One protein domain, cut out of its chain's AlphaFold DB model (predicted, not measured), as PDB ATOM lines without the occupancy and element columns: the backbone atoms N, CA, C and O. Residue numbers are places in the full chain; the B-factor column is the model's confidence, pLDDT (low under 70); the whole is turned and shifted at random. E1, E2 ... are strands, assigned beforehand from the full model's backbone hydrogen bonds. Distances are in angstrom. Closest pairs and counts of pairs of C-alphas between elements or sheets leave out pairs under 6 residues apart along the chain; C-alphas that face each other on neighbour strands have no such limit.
ATOM      1  N   THR A  33      84.307 -24.504 -18.118       94.75
ATOM      2  CA  THR A  33      84.488 -25.447 -19.234       94.75
ATOM      3  C   THR A  33      85.484 -24.875 -20.241       94.75
ATOM      4  O   THR A  33      85.058 -24.025 -21.032       94.75
ATOM      5  N   PRO A  34      86.744 -25.353 -20.286       95.56
ATOM      6  CA  PRO A  34      87.784 -24.718 -21.084       95.56
ATOM      7  C   PRO A  34      87.463 -24.754 -22.577       95.56
ATOM      8  O   PRO A  34      87.077 -25.806 -23.113       95.56
ATOM      9  N   GLN A  35      87.638 -23.607 -23.226       95.69
ATOM     10  CA  GLN A  35      87.479 -23.375 -24.658       95.69
ATOM     11  C   GLN A  35      88.758 -22.769 -25.251       95.69
ATOM     12  O   GLN A  35      89.531 -22.125 -24.549       95.69
ATOM     13  N   THR A  36      88.964 -22.907 -26.561       92.81
ATOM     14  CA  THR A  36      90.048 -22.199 -27.270       92.81
ATOM     15  C   THR A  36      89.700 -20.733 -27.564       92.81
ATOM     16  O   THR A  36      90.587 -19.887 -27.649       92.81
ATOM     17  N   GLU A  37      88.406 -20.435 -27.690       92.88
ATOM     18  CA  GLU A  37      87.808 -19.112 -27.899       92.88
ATOM     19  C   GLU A  37      86.494 -19.015 -27.114       92.88
ATOM     20  O   GLU A  37      85.983 -20.018 -26.621       92.88
ATOM     21  N   LEU A  38      85.889 -17.829 -27.016       94.94
ATOM     22  CA  LEU A  38      84.591 -17.692 -26.345       94.94
ATOM     23  C   LEU A  38      83.525 -18.549 -27.033       94.94
ATOM     24  O   LEU A  38      83.226 -18.358 -28.213       94.94
ATOM     25  N   LEU A  39      82.861 -19.409 -26.263       96.19
ATOM     26  CA  LEU A  39      81.677 -20.122 -26.731       96.19
ATOM     27  C   LEU A  39      80.464 -19.193 -26.621       96.19
ATOM     28  O   LEU A  39      80.028 -18.891 -25.512       96.19
ATOM     29  N   LYS A  40      79.912 -18.752 -27.755       95.25
ATOM     30  CA  LYS A  40      78.731 -17.873 -27.823       95.25
ATOM     31  C   LYS A  40      77.543 -18.623 -28.425       95.25
ATOM     32  O   LYS A  40      77.566 -18.962 -29.601       95.25
ATOM     33  N   LEU A  41      76.493 -18.835 -27.634       95.69
ATOM     34  CA  LEU A  41      75.282 -19.570 -28.037       95.69
ATOM     35  C   LEU A  41      74.024 -18.687 -28.114       95.69
ATOM     36  O   LEU A  41      72.913 -19.188 -28.232       95.69
ATOM     37  N   GLY A  42      74.176 -17.365 -28.002       94.31
ATOM     38  CA  GLY A  42      73.067 -16.403 -27.966       94.31
ATOM     39  C   GLY A  42      72.467 -16.224 -26.567       94.31
ATOM     40  O   GLY A  42      72.451 -15.111 -26.045       94.31
ATOM     41  N   HIS A  43      72.045 -17.308 -25.908       95.19
ATOM     42  CA  HIS A  43      71.523 -17.268 -24.527       95.19
ATOM     43  C   HIS A  43      72.578 -17.545 -23.450       95.19
ATOM     44  O   HIS A  43      72.340 -17.289 -22.268       95.19
ATOM     45  N   LEU A  44      73.742 -18.053 -23.850       96.00
ATOM     46  CA  LEU A  44      74.856 -18.395 -22.973       96.00
ATOM     47  C   LEU A  44      76.178 -17.981 -23.625       96.00
ATOM     48  O   LEU A  44      76.366 -18.158 -24.829       96.00
ATOM     49  N   THR A  45      77.090 -17.426 -22.829       96.69
ATOM     50  CA  THR A  45      78.482 -17.178 -23.226       96.69
ATOM     51  C   THR A  45      79.435 -17.798 -22.205       96.69
ATOM     52  O   THR A  45      79.381 -17.437 -21.030       96.69
ATOM     53  N   CYS A  46      80.310 -18.711 -22.636       97.06
ATOM     54  CA  CYS A  46      81.415 -19.199 -21.807       97.06
ATOM     55  C   CYS A  46      82.665 -18.353 -22.071       97.06
ATOM     56  O   CYS A  46      83.084 -18.232 -23.223       97.06
ATOM     57  N   ILE A  47      83.251 -17.787 -21.013       97.44
ATOM     58  CA  ILE A  47      84.479 -16.969 -21.078       97.44
ATOM     59  C   ILE A  47      85.725 -17.711 -20.577       97.44
ATOM     60  O   ILE A  47      86.793 -17.115 -20.470       97.44
ATOM     61  N   ASP A  48      85.606 -18.996 -20.246       97.25
ATOM     62  CA  ASP A  48      86.754 -19.807 -19.849       97.25
ATOM     63  C   ASP A  48      87.578 -20.200 -21.078       97.25
ATOM     64  O   ASP A  48      87.252 -21.150 -21.789       97.25
ATOM     65  N   THR A  49      88.641 -19.437 -21.320       97.25
ATOM     66  CA  THR A  49      89.604 -19.668 -22.402       97.25
ATOM     67  C   THR A  49      90.884 -20.343 -21.926       97.25
ATOM     68  O   THR A  49      91.966 -20.051 -22.428       97.25
ATOM     69  N   ASP A  50      90.755 -21.228 -20.936       96.31
ATOM     70  CA  ASP A  50      91.800 -22.139 -20.465       96.31
ATOM     71  C   ASP A  50      93.047 -21.457 -19.875       96.31
ATOM     72  O   ASP A  50      94.178 -21.913 -20.038       96.31
ATOM     73  N   CYS A  51      92.845 -20.349 -19.155       95.06
ATOM     74  CA  CYS A  51      93.924 -19.567 -18.536       95.06
ATOM     75  C   CYS A  51      94.886 -20.412 -17.677       95.06
ATOM     76  O   CYS A  51      96.064 -20.087 -17.579       95.06
ATOM     77  N   CYS A  52      94.398 -21.483 -17.043       91.94
ATOM     78  CA  CYS A  52      95.203 -22.322 -16.153       91.94
ATOM     79  C   CYS A  52      96.111 -23.324 -16.885       91.94
ATOM     80  O   CYS A  52      96.969 -23.922 -16.241       91.94
ATOM     81  N   HIS A  53      95.928 -23.532 -18.193       94.69
ATOM     82  CA  HIS A  53      96.690 -24.512 -18.977       94.69
ATOM     83  C   HIS A  53      97.343 -23.880 -20.218       94.69
ATOM     84  O   HIS A  53      97.443 -24.507 -21.270       94.69
ATOM     85  N   GLY A  54      97.797 -22.628 -20.094       93.38
ATOM     86  CA  GLY A  54      98.492 -21.905 -21.166       93.38
ATOM     87  C   GLY A  54      97.569 -21.203 -22.168       93.38
ATOM     88  O   GLY A  54      98.031 -20.751 -23.214       93.38
ATOM     89  N   GLY A  55      96.271 -21.120 -21.869       95.31
ATOM     90  CA  GLY A  55      95.315 -20.300 -22.602       95.31
ATOM     91  C   GLY A  55      95.312 -18.840 -22.141       95.31
ATOM     92  O   GLY A  55      96.330 -18.276 -21.747       95.31
ATOM     93  N   TRP A  56      94.135 -18.217 -22.181       96.88
ATOM     94  CA  TRP A  56      93.956 -16.788 -21.928       96.88
ATOM     95  C   TRP A  56      93.031 -16.535 -20.737       96.88
ATOM     96  O   TRP A  56      91.998 -17.191 -20.590       96.88
ATOM     97  N   LEU A  57      93.344 -15.530 -19.918       97.06
ATOM     98  CA  LEU A  57      92.396 -14.925 -18.987       97.06
ATOM     99  C   LEU A  57      91.504 -13.950 -19.754       97.06
ATOM    100  O   LEU A  57      92.001 -12.973 -20.307       97.06
ATOM    101  N   THR A  58      90.193 -14.189 -19.768       97.00
ATOM    102  CA  THR A  58      89.228 -13.361 -20.508       97.00
ATOM    103  C   THR A  58      88.474 -12.401 -19.593       97.00
ATOM    104  O   THR A  58      87.862 -12.814 -18.610       97.00
ATOM    105  N   ALA A  59      88.405 -11.132 -19.997       95.75
ATOM    106  CA  ALA A  59      87.457 -10.147 -19.486       95.75
ATOM    107  C   ALA A  59      86.461  -9.748 -20.588       95.75
ATOM    108  O   ALA A  59      86.865  -9.419 -21.702       95.75
ATOM    109  N   LEU A  60      85.159  -9.743 -20.277       94.56
ATOM    110  CA  LEU A  60      84.078  -9.397 -21.208       94.56
ATOM    111  C   LEU A  60      83.243  -8.228 -20.666       94.56
ATOM    112  O   LEU A  60      82.610  -8.338 -19.617       94.56
ATOM    113  N   ALA A  61      83.178  -7.123 -21.411       94.25
ATOM    114  CA  ALA A  61      82.269  -6.017 -21.133       94.25
ATOM    115  C   ALA A  61      80.887  -6.287 -21.745       94.25
ATOM    116  O   ALA A  61      80.665  -6.050 -22.933       94.25
ATOM    117  N   ILE A  62      79.940  -6.725 -20.912       89.44
ATOM    118  CA  ILE A  62      78.610  -7.208 -21.330       89.44
ATOM    119  C   ILE A  62      77.853  -6.217 -22.222       89.44
ATOM    120  O   ILE A  62      77.293  -6.615 -23.237       89.44
ATOM    121  N   THR A  63      77.858  -4.926 -21.881       89.44
ATOM    122  CA  THR A  63      77.091  -3.906 -22.617       89.44
ATOM    123  C   THR A  63      77.613  -3.663 -24.033       89.44
ATOM    124  O   THR A  63      76.831  -3.389 -24.933       89.44
ATOM    125  N   SER A  64      78.932  -3.739 -24.230       90.88
ATOM    126  CA  SER A  64      79.568  -3.409 -25.516       90.88
ATOM    127  C   SER A  64      79.951  -4.636 -26.338       90.88
ATOM    128  O   SER A  64      80.286  -4.505 -27.510       90.88
ATOM    129  N   GLY A  65      79.986  -5.818 -25.717       88.44
ATOM    130  CA  GLY A  65      80.577  -7.017 -26.305       88.44
ATOM    131  C   GLY A  65      82.103  -6.965 -26.431       88.44
ATOM    132  O   GLY A  65      82.691  -7.938 -26.905       88.44
ATOM    133  N   ARG A  66      82.757  -5.871 -26.008       92.56
ATOM    134  CA  ARG A  66      84.216  -5.747 -26.033       92.56
ATOM    135  C   ARG A  66      84.842  -6.758 -25.082       92.56
ATOM    136  O   ARG A  66      84.351  -6.972 -23.972       92.56
ATOM    137  N   MET A  67      85.944  -7.343 -25.521       93.50
ATOM    138  CA  MET A  67      86.678  -8.354 -24.786       93.50
ATOM    139  C   MET A  67      88.157  -7.989 -24.725       93.50
ATOM    140  O   MET A  67      88.692  -7.414 -25.670       93.50
ATOM    141  N   TRP A  68      88.800  -8.366 -23.627       95.00
ATOM    142  CA  TRP A  68      90.248  -8.342 -23.469       95.00
ATOM    143  C   TRP A  68      90.720  -9.706 -22.999       95.00
ATOM    144  O   TRP A  68      90.023 -10.378 -22.237       95.00
ATOM    145  N   GLN A  69      91.908 -10.090 -23.446       96.88
ATOM    146  CA  GLN A  69      92.539 -11.344 -23.077       96.88
ATOM    147  C   GLN A  69      94.006 -11.111 -22.751       96.88
ATOM    148  O   GLN A  69      94.664 -10.324 -23.428       96.88
ATOM    149  N   THR A  70      94.507 -11.794 -21.727       96.75
ATOM    150  CA  THR A  70      95.930 -11.804 -21.373       96.75
ATOM    151  C   THR A  70      96.396 -13.222 -21.097       96.75
ATOM    152  O   THR A  70      95.618 -14.026 -20.584       96.75
ATOM    153  N   ASP A  71      97.636 -13.536 -21.450       95.50
ATOM    154  CA  ASP A  71      98.279 -14.780 -21.025       95.50
ATOM    155  C   ASP A  71      98.896 -14.634 -19.620       95.50
ATOM    156  O   ASP A  71      98.829 -13.564 -19.000       95.50
ATOM    157  N   GLU A  72      99.499 -15.714 -19.116       94.75
ATOM    158  CA  GLU A  72     100.152 -15.768 -17.798       94.75
ATOM    159  C   GLU A  72     101.340 -14.803 -17.648       94.75
ATOM    160  O   GLU A  72     101.686 -14.419 -16.531       94.75
ATOM    161  N   SER A  73     101.947 -14.379 -18.762       94.75
ATOM    162  CA  SER A  73     103.052 -13.416 -18.777       94.75
ATOM    163  C   SER A  73     102.574 -11.961 -18.744       94.75
ATOM    164  O   SER A  73     103.387 -11.039 -18.658       94.75
ATOM    165  N   GLY A  74     101.257 -11.737 -18.802       93.06
ATOM    166  CA  GLY A  74     100.663 -10.406 -18.887       93.06
ATOM    167  C   GLY A  74     100.620  -9.845 -20.310       93.06
ATOM    168  O   GLY A  74     100.337  -8.657 -20.489       93.06
TER     169      GLY A  74
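What this domain is: This is residues 33 to 74 of the 82 residues of an uncharacterized protein of Planctomycetia bacterium 21-64-5 (UniProt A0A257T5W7). With little regular structure, this domain is mostly loops around two narrow hairpins, E2 with E3 and a short one of residues 39 to 46, which spread apart like a V. The turn of residues 61 to 66 sticks out. The 42 printed residues hold three named strands, E1, E2 and E3 in chain order, and no named helix; the class is all strand, with 11 residues in named elements. E2 and E3 form an antiparallel sheet. The whole is compact, radius of gyration of the C-alphas 10.4 A, and only just flat, spanning 30 by 20 by 10 A.

How they stand to each other: Look first at the hairpin of E2, residues 57 to 60, and E3, residues 67 to 70, antiparallel at 165 degrees. C-alphas 60 and 67 face each other at 4.5 A; N 57 and O 70, 2.8 A apart, are within hydrogen-bond range. E1, residues 44 to 46, is apart from E2 and E3 and pairs with no named strand; its residues 45 to 46 pair antiparallel with residues 39 to 40.

Where its parts are: Find C-alpha 44 at (74.856, -18.395, -22.973), where E1 begins its 6.7 A. E2 is 10.2 A long; E3, 10.4 A, ends at C-alpha 70, (95.930, -11.804, -21.373).

The domain as a whole: The farthest C-alphas, His 43 and Ser 73, are 32.3 A apart. The printed part has no cut, both links are short, and no printed residue is under 70 in pLDDT.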